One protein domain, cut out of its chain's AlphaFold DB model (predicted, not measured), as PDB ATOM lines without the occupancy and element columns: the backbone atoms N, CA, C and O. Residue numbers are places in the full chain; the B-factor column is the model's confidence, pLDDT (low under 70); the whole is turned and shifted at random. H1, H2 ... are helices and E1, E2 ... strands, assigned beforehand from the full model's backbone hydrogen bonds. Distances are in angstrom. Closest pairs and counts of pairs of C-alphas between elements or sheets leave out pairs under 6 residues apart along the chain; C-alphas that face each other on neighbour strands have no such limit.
ATOM      1  N   VAL A   3      -9.499  23.116 -33.861       97.19
ATOM      2  CA  VAL A   3      -9.845  21.958 -33.026       97.19
ATOM      3  C   VAL A   3     -10.467  22.484 -31.743       97.19
ATOM      4  O   VAL A   3      -9.815  23.206 -30.988       97.19
ATOM      5  N   GLU A   4     -11.712  22.110 -31.476       97.44
ATOM      6  CA  GLU A   4     -12.381  22.517 -30.246       97.44
ATOM      7  C   GLU A   4     -11.707  21.919 -29.007       97.44
ATOM      8  O   GLU A   4     -11.089  20.843 -29.033       97.44
ATOM      9  N   ARG A   5     -11.879  22.601 -27.869       95.06
ATOM     10  CA  ARG A   5     -11.390  22.111 -26.580       95.06
ATOM     11  C   ARG A   5     -11.927  20.696 -26.326       95.06
ATOM     12  O   ARG A   5     -13.126  20.454 -26.360       95.06
ATOM     13  N   GLY A   6     -11.020  19.768 -26.026       93.50
ATOM     14  CA  GLY A   6     -11.346  18.355 -25.802       93.50
ATOM     15  C   GLY A   6     -11.187  17.460 -27.036       93.50
ATOM     16  O   GLY A   6     -11.309  16.246 -26.897       93.50
ATOM     17  N   GLY A   7     -10.868  18.016 -28.213       95.75
ATOM     18  CA  GLY A   7     -10.469  17.238 -29.395       95.75
ATOM     19  C   GLY A   7     -11.591  16.398 -30.011       95.75
ATOM     20  O   GLY A   7     -11.311  15.365 -30.625       95.75
ATOM     21  N   LYS A   8     -12.844  16.817 -29.796       97.81
ATOM     22  CA  LYS A   8     -14.057  16.144 -30.285       97.81
ATOM     23  C   LYS A   8     -14.726  16.847 -31.461       97.81
ATOM     24  O   LYS A   8     -15.414  16.179 -32.226       97.81
ATOM     25  N   GLY A   9     -14.540  18.155 -31.596       98.12
ATOM     26  CA  GLY A   9     -15.085  18.941 -32.695       98.12
ATOM     27  C   GLY A   9     -13.983  19.556 -33.543       98.12
ATOM     28  O   GLY A   9     -12.933  19.956 -33.026       98.12
ATOM     29  N   LEU A  10     -14.236  19.623 -34.845       98.25
ATOM     30  CA  LEU A  10     -13.518  20.478 -35.780       98.25
ATOM     31  C   LEU A  10     -14.441  21.588 -36.261       98.25
ATOM     32  O   LEU A  10     -15.609  21.334 -36.531       98.25
ATOM     33  N   VAL A  11     -13.888  22.787 -36.404       98.44
ATOM     34  CA  VAL A  11     -14.571  23.932 -37.007       98.44
ATOM     35  C   VAL A  11     -13.795  24.399 -38.235       98.44
ATOM     36  O   VAL A  11     -12.563  24.566 -38.198       98.44
ATOM     37  N   ALA A  12     -14.500  24.588 -39.342       98.00
ATOM     38  CA  ALA A  12     -13.970  25.152 -40.564       98.00
ATOM     39  C   ALA A  12     -13.760  26.665 -40.410       98.00
ATOM     40  O   ALA A  12     -14.546  27.374 -39.793       98.00
ATOM     41  N   LEU A  13     -12.651  27.177 -40.951       97.12
ATOM     42  CA  LEU A  13     -12.351  28.620 -40.922       97.12
ATOM     43  C   LEU A  13     -12.836  29.346 -42.188       97.12
ATOM     44  O   LEU A  13     -12.681  30.557 -42.307       97.12
ATOM     45  N   ARG A  14     -13.336  28.578 -43.155       97.06
ATOM     46  CA  ARG A  14     -13.858  28.957 -44.471       97.06
ATOM     47  C   ARG A  14     -14.907  27.915 -44.849       97.06
ATOM     48  O   ARG A  14     -14.949  26.875 -44.193       97.06
ATOM     49  N   ASP A  15     -15.659  28.138 -45.920       97.69
ATOM     50  CA  ASP A  15     -16.598  27.129 -46.408       97.69
ATOM     51  C   ASP A  15     -15.869  25.807 -46.725       97.69
ATOM     52  O   ASP A  15     -14.907  25.796 -47.507       97.69
ATOM     53  N   PRO A  16     -16.253  24.698 -46.063       97.75
ATOM     54  CA  PRO A  16     -15.580  23.409 -46.192       97.75
ATOM     55  C   PRO A  16     -16.113  22.585 -47.364       97.75
ATOM     56  O   PRO A  16     -15.517  21.567 -47.709       97.75
ATOM     57  N   LEU A  17     -17.231  23.002 -47.956       97.25
ATOM     58  CA  LEU A  17     -17.873  22.337 -49.077       97.25
ATOM     59  C   LEU A  17     -17.919  23.284 -50.272       97.25
ATOM     60  O   LEU A  17     -18.240  24.463 -50.138       97.25
ATOM     61  N   ALA A  24     -14.165  20.939 -50.145       97.25
ATOM     62  CA  ALA A  24     -13.276  21.903 -50.780       97.25
ATOM     63  C   ALA A  24     -11.821  21.423 -50.693       97.25
ATOM     64  O   ALA A  24     -11.405  20.879 -49.669       97.25
ATOM     65  N   GLY A  25     -11.015  21.665 -51.733       94.81
ATOM     66  CA  GLY A  25      -9.653  21.106 -51.822       94.81
ATOM     67  C   GLY A  25      -8.762  21.446 -50.619       94.81
ATOM     68  O   GLY A  25      -8.008  20.607 -50.133       94.81
ATOM     69  N   TRP A  26      -8.936  22.642 -50.049       97.38
ATOM     70  CA  TRP A  26      -8.183  23.069 -48.870       97.38
ATOM     71  C   TRP A  26      -8.479  22.247 -47.607       97.38
ATOM     72  O   TRP A  26      -7.676  22.258 -46.673       97.38
ATOM     73  N   VAL A  27      -9.645  21.595 -47.532       97.94
ATOM     74  CA  VAL A  27     -10.034  20.779 -46.378       97.94
ATOM     75  C   VAL A  27      -9.106  19.583 -46.267       97.94
ATOM     76  O   VAL A  27      -8.584  19.342 -45.181       97.94
ATOM     77  N   SER A  28      -8.846  18.888 -47.375       96.00
ATOM     78  CA  SER A  28      -7.926  17.749 -47.402       96.00
ATOM     79  C   SER A  28      -6.524  18.158 -46.951       96.00
ATOM     80  O   SER A  28      -5.995  17.555 -46.016       96.00
ATOM     81  N   ASP A  29      -5.986  19.257 -47.490       97.62
ATOM     82  CA  ASP A  29      -4.675  19.792 -47.088       97.62
ATOM     83  C   ASP A  29      -4.622  20.108 -45.581       97.62
ATOM     84  O   ASP A  29      -3.653  19.809 -44.877       97.62
ATOM     85  N   ALA A  30      -5.691  20.708 -45.046       98.25
ATOM     86  CA  ALA A  30      -5.764  21.061 -43.633       98.25
ATOM     87  C   ALA A  30      -5.895  19.831 -42.719       98.25
ATOM     88  O   ALA A  30      -5.352  19.832 -41.609       98.25
ATOM     89  N   LEU A  31      -6.616  18.795 -43.155       98.12
ATOM     90  CA  LEU A  31      -6.749  17.532 -42.432       98.12
ATOM     91  C   LEU A  31      -5.442  16.738 -42.439       98.12
ATOM     92  O   LEU A  31      -5.071  16.185 -41.402       98.12
ATOM     93  N   GLU A  32      -4.709  16.737 -43.550       97.75
ATOM     94  CA  GLU A  32      -3.383  16.128 -43.633       97.75
ATOM     95  C   GLU A  32      -2.394  16.824 -42.687       97.75
ATOM     96  O   GLU A  32      -1.722  16.162 -41.889       97.75
ATOM     97  N   ALA A  33      -2.371  18.160 -42.683       97.44
ATOM     98  CA  ALA A  33      -1.541  18.933 -41.761       97.44
ATOM     99  C   ALA A  33      -1.895  18.662 -40.284       97.44
ATOM    100  O   ALA A  33      -1.013  18.559 -39.424       97.44
ATOM    101  N   LEU A  34      -3.187  18.508 -39.970       97.12
ATOM    102  CA  LEU A  34      -3.638  18.113 -38.636       97.12
ATOM    103  C   LEU A  34      -3.168  16.695 -38.281       97.12
ATOM    104  O   LEU A  34      -2.705  16.461 -37.163       97.12
ATOM    105  N   ALA A  35      -3.254  15.758 -39.224       97.25
ATOM    106  CA  ALA A  35      -2.815  14.387 -39.018       97.25
ATOM    107  C   ALA A  35      -1.300  14.299 -38.770       97.25
ATOM    108  O   ALA A  35      -0.873  13.615 -37.838       97.25
ATOM    109  N   ASP A  36      -0.487  15.041 -39.526       96.88
ATOM    110  CA  ASP A  36       0.954  15.182 -39.280       96.88
ATOM    111  C   ASP A  36       1.238  15.749 -37.877       96.88
ATOM    112  O   ASP A  36       2.113  15.261 -37.160       96.88
ATOM    113  N   HIS A  37       0.445  16.724 -37.420       95.12
ATOM    114  CA  HIS A  37       0.584  17.266 -36.070       95.12
ATOM    115  C   HIS A  37       0.357  16.221 -34.968       95.12
ATOM    116  O   HIS A  37       1.091  16.222 -33.975       95.12
ATOM    117  N   VAL A  38      -0.615  15.323 -35.149       95.94
ATOM    118  CA  VAL A  38      -0.862  14.195 -34.237       95.94
ATOM    119  C   VAL A  38       0.292  13.192 -34.294       95.94
ATOM    120  O   VAL A  38       0.868  12.879 -33.256       95.94
ATOM    121  N   ARG A  39       0.699  12.764 -35.495       94.25
ATOM    122  CA  ARG A  39       1.783  11.783 -35.716       94.25
ATOM    123  C   ARG A  39       3.130  12.227 -35.146       94.25
ATOM    124  O   ARG A  39       3.900  11.410 -34.662       94.25
ATOM    125  N   ARG A  40       3.413  13.533 -35.130       95.44
ATOM    126  CA  ARG A  40       4.620  14.091 -34.489       95.44
ATOM    127  C   ARG A  40       4.562  14.105 -32.957       95.44
ATOM    128  O   ARG A  40       5.429  14.696 -32.321       95.44
ATOM    129  N   GLY A  41       3.528  13.522 -32.350       91.31
ATOM    130  CA  GLY A  41       3.382  13.398 -30.900       91.31
ATOM    131  C   GLY A  41       3.012  14.698 -30.181       91.31
ATOM    132  O   GLY A  41       2.879  14.695 -28.958       91.31
ATOM    133  N   ARG A  42       2.799  15.802 -30.912       87.81
ATOM    134  CA  ARG A  42       2.386  17.095 -30.332       87.81
ATOM    135  C   ARG A  42       0.971  17.039 -29.760       87.81
ATOM    136  O   ARG A  42       0.640  17.785 -28.842       87.81
ATOM    137  N   LEU A  43       0.162  16.109 -30.261       89.06
ATOM    138  CA  LEU A  43      -1.139  15.774 -29.712       89.06
ATOM    139  C   LEU A  43      -1.305  14.252 -29.703       89.06
ATOM    140  O   LEU A  43      -1.258  13.617 -30.747       89.06
ATOM    141  N   LYS A  44      -1.496  13.656 -28.520       90.62
ATOM    142  CA  LYS A  44      -1.480  12.189 -28.358       90.62
ATOM    143  C   LYS A  44      -2.608  11.478 -29.111       90.62
ATOM    144  O   LYS A  44      -2.418  10.359 -29.585       90.62
ATOM    145  N   ARG A  45      -3.802  12.082 -29.158       94.88
ATOM    146  CA  ARG A  45      -5.000  11.475 -29.753       94.88
ATOM    147  C   ARG A  45      -6.080  12.503 -30.081       94.88
ATOM    148  O   ARG A  45      -6.402  13.326 -29.228       94.88
ATOM    149  N   LEU A  46      -6.714  12.353 -31.243       97.06
ATOM    150  CA  LEU A  46      -8.005  12.955 -31.588       97.06
ATOM    151  C   LEU A  46      -9.096  11.892 -31.673       97.06
ATOM    152  O   LEU A  46      -8.859  10.755 -32.089       97.06
ATOM    153  N   GLY A  47     -10.302  12.270 -31.268       97.81
ATOM    154  CA  GLY A  47     -11.496  11.442 -31.377       97.81
ATOM    155  C   GLY A  47     -12.661  12.305 -31.811       97.81
ATOM    156  O   GLY A  47     -13.479  12.681 -30.978       97.81
ATOM    157  N   LEU A  48     -12.687  12.620 -33.100       98.44
ATOM    158  CA  LEU A  48     -13.620  13.556 -33.700       98.44
ATOM    159  C   LEU A  48     -15.012  12.941 -33.771       98.44
ATOM    160  O   LEU A  48     -15.211  11.904 -34.396       98.44
ATOM    161  N   GLU A  49     -15.954  13.592 -33.108       98.56
ATOM    162  CA  GLU A  49     -17.380  13.275 -33.114       98.56
ATOM    163  C   GLU A  49     -18.138  14.232 -34.050       98.56
ATOM    164  O   GLU A  49     -19.160  13.841 -34.614       98.56
ATOM    165  N   ARG A  50     -17.642  15.468 -34.227       98.56
ATOM    166  CA  ARG A  50     -18.339  16.531 -34.962       98.56
ATOM    167  C   ARG A  50     -17.437  17.345 -35.890       98.56
ATOM    168  O   ARG A  50     -16.263  17.559 -35.581       98.56
ATOM    169  N   PHE A  51     -18.021  17.849 -36.972       98.31
ATOM    170  CA  PHE A  51     -17.459  18.862 -37.861       98.31
ATOM    171  C   PHE A  51     -18.498  19.977 -38.047       98.31
ATOM    172  O   PHE A  51     -19.639  19.685 -38.386       98.31
ATOM    173  N   ASP A  52     -18.136  21.226 -37.747       97.69
ATOM    174  CA  ASP A  52     -19.044  22.387 -37.707       97.69
ATOM    175  C   ASP A  52     -20.327  22.141 -36.891       97.69
ATOM    176  O   ASP A  52     -21.420  22.578 -37.231       97.69
ATOM    177  N   GLY A  53     -20.189  21.416 -35.778       97.56
ATOM    178  CA  GLY A  53     -21.296  21.079 -34.879       97.56
ATOM    179  C   GLY A  53     -22.100  19.836 -35.281       97.56
ATOM    180  O   GLY A  53     -22.743  19.244 -34.406       97.56
ATOM    181  N   GLU A  54     -21.984  19.376 -36.526       97.69
ATOM    182  CA  GLU A  54     -22.715  18.224 -37.064       97.69
ATOM    183  C   GLU A  54     -21.943  16.905 -36.910       97.69
ATOM    184  O   GLU A  54     -20.710  16.917 -36.884       97.69
ATOM    185  N   PRO A  55     -22.623  15.747 -36.790       98.19
ATOM    186  CA  PRO A  55     -21.965  14.446 -36.720       98.19
ATOM    187  C   PRO A  55     -21.038  14.204 -37.910       98.19
ATOM    188  O   PRO A  55     -21.426  14.362 -39.064       98.19
ATOM    189  N   VAL A  56     -19.807  13.776 -37.629       97.75
ATOM    190  CA  VAL A  56     -18.818  13.565 -38.692       97.75
ATOM    191  C   VAL A  56     -19.029  12.248 -39.450       97.75
ATOM    192  O   VAL A  56     -18.747  12.176 -40.641       97.75
ATOM    193  N   VAL A  57     -19.542  11.215 -38.776       97.38
ATOM    194  CA  VAL A  57     -19.856   9.914 -39.389       97.38
ATOM    195  C   VAL A  57     -21.083  10.073 -40.283       97.38
ATOM    196  O   VAL A  57     -22.098  10.606 -39.840       97.38
ATOM    197  N   GLY A  58     -20.992   9.611 -41.527       95.62
ATOM    198  CA  GLY A  58     -22.011   9.792 -42.560       95.62
ATOM    199  C   GLY A  58     -21.999  11.170 -43.230       95.62
ATOM    200  O   GLY A  58     -22.852  11.429 -44.076       95.62
ATOM    201  N   SER A  59     -21.064  12.056 -42.873       96.19
ATOM    202  CA  SER A  59     -20.923  13.376 -43.502       96.19
ATOM    203  C   SER A  59     -20.002  13.334 -44.726       96.19
ATOM    204  O   SER A  59     -19.182  12.429 -44.876       96.19
ATOM    205  N   ALA A  60     -20.048  14.381 -45.555       96.81
ATOM    206  CA  ALA A  60     -19.101  14.563 -46.661       96.81
ATOM    207  C   ALA A  60     -17.629  14.652 -46.199       96.81
ATOM    208  O   ALA A  60     -16.719  14.405 -46.986       96.81
ATOM    209  N   ILE A  61     -17.385  14.975 -44.924       98.00
ATOM    210  CA  ILE A  61     -16.042  15.126 -44.347       98.00
ATOM    211  C   ILE A  61     -15.467  13.791 -43.849       98.00
ATOM    212  O   ILE A  61     -14.264  13.682 -43.602       98.00
ATOM    213  N   GLU A  62     -16.294  12.749 -43.730       97.88
ATOM    214  CA  GLU A  62     -15.851  11.436 -43.259       97.88
ATOM    215  C   GLU A  62     -14.751  10.839 -44.141       97.88
ATOM    216  O   GLU A  62     -13.703  10.450 -43.625       97.88
ATOM    217  N   ALA A  63     -14.964  10.797 -45.458       97.12
ATOM    218  CA  ALA A  63     -13.994  10.229 -46.391       97.12
ATOM    219  C   ALA A  63     -12.635  10.965 -46.348       97.12
ATOM    220  O   ALA A  63     -11.634  10.290 -46.098       97.12
ATOM    221  N   PRO A  64     -12.566  12.313 -46.426       97.81
ATOM    222  CA  PRO A  64     -11.312  13.053 -46.240       97.81
ATOM    223  C   PRO A  64     -10.581  12.756 -44.923       97.81
ATOM    224  O   PRO A  64      -9.353  12.700 -44.877       97.81
ATOM    225  N   LEU A  65     -11.310  12.549 -43.823       98.12
ATOM    226  CA  LEU A  65     -10.700  12.178 -42.544       98.12
ATOM    227  C   LEU A  65     -10.111  10.766 -42.572       98.12
ATOM    228  O   LEU A  65      -9.026  10.545 -42.030       98.12
ATOM    229  N   ILE A  66     -10.811   9.812 -43.186       98.19
ATOM    230  CA  ILE A  66     -10.306   8.446 -43.367       98.19
ATOM    231  C   ILE A  66      -9.044   8.467 -44.234       98.19
ATOM    232  O   ILE A  66      -8.042   7.861 -43.855       98.19
ATOM    233  N   GLU A  67      -9.057   9.219 -45.335       97.94
ATOM    234  CA  GLU A  67      -7.904   9.418 -46.223       97.94
ATOM    235  C   GLU A  67      -6.718  10.057 -45.488       97.94
ATOM    236  O   GLU A  67      -5.582   9.605 -45.628       97.94
ATOM    237  N   ALA A  68      -6.973  11.024 -44.598       97.69
ATOM    238  CA  ALA A  68      -5.952  11.602 -43.721       97.69
ATOM    239  C   ALA A  68      -5.415  10.609 -42.665       97.69
ATOM    240  O   ALA A  68      -4.433  10.900 -41.972       97.69
ATOM    241  N   GLY A  69      -6.013   9.420 -42.542       97.81
ATOM    242  CA  GLY A  69      -5.560   8.304 -41.711       97.81
ATOM    243  C   GLY A  69      -6.332   8.116 -40.406       97.81
ATOM    244  O   GLY A  69      -5.881   7.364 -39.536       97.81
ATOM    245  N   PHE A  70      -7.472   8.787 -40.229       98.25
ATOM    246  CA  PHE A  70      -8.343   8.518 -39.093       98.25
ATOM    247  C   PHE A  70      -9.028   7.155 -39.251       98.25
ATOM    248  O   PHE A  70      -9.474   6.766 -40.324       98.25
ATOM    249  N   ARG A  71      -9.169   6.429 -38.143       98.19
ATOM    250  CA  ARG A  71      -9.896   5.158 -38.091       98.19
ATOM    251  C   ARG A  71     -11.352   5.405 -37.726       98.19
ATOM    252  O   ARG A  71     -11.620   6.029 -36.691       98.19
ATOM    253  N   GLN A  72     -12.261   4.881 -38.542       97.12
ATOM    254  CA  GLN A  72     -13.698   4.947 -38.310       97.12
ATOM    255  C   GLN A  72     -14.106   4.078 -37.112       97.12
ATOM    256  O   GLN A  72     -13.650   2.948 -36.940       97.12
ATOM    257  N   GLY A  73     -14.983   4.623 -36.278       96.12
ATOM    258  CA  GLY A  73     -15.744   3.900 -35.270       96.12
ATOM    259  C   GLY A  73     -17.217   4.312 -35.334       96.12
ATOM    260  O   GLY A  73     -17.563   5.242 -36.058       96.12
ATOM    261  N   PRO A  74     -18.101   3.695 -34.535       93.56
ATOM    262  CA  PRO A  74     -19.553   3.833 -34.703       93.56
ATOM    263  C   PRO A  74     -20.100   5.253 -34.482       93.56
ATOM    264  O   PRO A  74     -21.211   5.549 -34.897       93.56
ATOM    265  N   ARG A  75     -19.359   6.124 -33.781       95.06
ATOM    266  CA  ARG A  75     -19.780   7.509 -33.478       95.06
ATOM    267  C   ARG A  75     -18.685   8.556 -33.680       95.06
ATOM    268  O   ARG A  75     -18.909   9.725 -33.397       95.06
ATOM    269  N   LYS A  76     -17.473   8.133 -34.043       97.81
ATOM    270  CA  LYS A  76     -16.310   9.020 -34.103       97.81
ATOM    271  C   LYS A  76     -15.224   8.477 -35.005       97.81
ATOM    272  O   LYS A  76     -15.073   7.261 -35.114       97.81
ATOM    273  N   LEU A  77     -14.402   9.379 -35.523       98.62
ATOM    274  CA  LEU A  77     -13.161   9.065 -36.215       98.62
ATOM    275  C   LEU A  77     -11.974   9.367 -35.305       98.62
ATOM    276  O   LEU A  77     -11.922  10.400 -34.638       98.62
ATOM    277  N   THR A  78     -11.020   8.441 -35.224       98.31
ATOM    278  CA  THR A  78      -9.906   8.541 -34.271       98.31
ATOM    279  C   THR A  78      -8.551   8.506 -34.949       98.31
ATOM    280  O   THR A  78      -8.305   7.665 -35.806       98.31
ATOM    281  N   LEU A  79      -7.649   9.371 -34.496       98.12
ATOM    282  CA  LEU A  79      -6.241   9.361 -34.876       98.12
ATOM    283  C   LEU A  79      -5.391   9.420 -33.609       98.12
ATOM    284  O   LEU A  79      -5.735  10.122 -32.658       98.12
ATOM    285  N   SER A  80      -4.303   8.667 -33.580       96.06
ATOM    286  CA  SER A  80      -3.319   8.667 -32.498       96.06
ATOM    287  C   SER A  80      -1.933   8.916 -33.077       96.06
ATOM    288  O   SER A  80      -1.723   8.639 -34.260       96.06
ATOM    289  N   ALA A  81      -1.035   9.445 -32.245       89.75
ATOM    290  CA  ALA A  81       0.387   9.527 -32.563       89.75
ATOM    291  C   ALA A  81       0.987   8.136 -32.812       89.75
ATOM    292  O   ALA A  81       0.462   7.162 -32.214       89.75
TER     293      ALA A  81
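AT A GLANCE: This is residues 3 to 17 and 24 to 81 of the 81 residues of an uncharacterized protein of Thermoleophilaceae bacterium (UniProt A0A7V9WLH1). H1, a long helix, and H2, a short one, pack over one face of a small two-stranded ribbon, E2 and E3; beyond E2, E1 pairs with residues 50 to 51. The 73 printed residues run E1, H1, E2, H2, E3, mixed helix and strand, under half in named elements. The whole is compact, radius of gyration of the C-alphas 11.0 A, spanning 29 by 26 by 23 A.

IN THESE COORDINATES: Find C-alpha 9 at (-15.085, 18.941, -32.695), where E1, residues 9 to 11, begins. H1, residues 25 to 39, runs 21.8 A. Then come E2, residues 45 to 48, H2, residues 62 to 67, and E3, residues 77 to 80, ending at (-3.319, 8.667, -32.498).

HOW THE PARTS SIT: Look at antiparallel E2 and E3: N 46 and O 79 are 2.8 A apart, within hydrogen-bond range. H1's closest C-alpha pair with E3 is Val 38 and Ser 80, 6.3 A. With residues 27 to 31 alone, H1 touches H2, closest C-alphas Ser 28 and Pro 64 at 5.9 A, a steep tilt of 61 degrees, the same way. O i to N i+4 pairs are within range throughout H2 and in 10 of 11 in H1.

THE WHOLE: Residues 18 to 23 are not printed; C-alphas 17 and 24 are 4.9 A apart. E2 to H2 is a long link. No printed residue is under 70 in pLDDT.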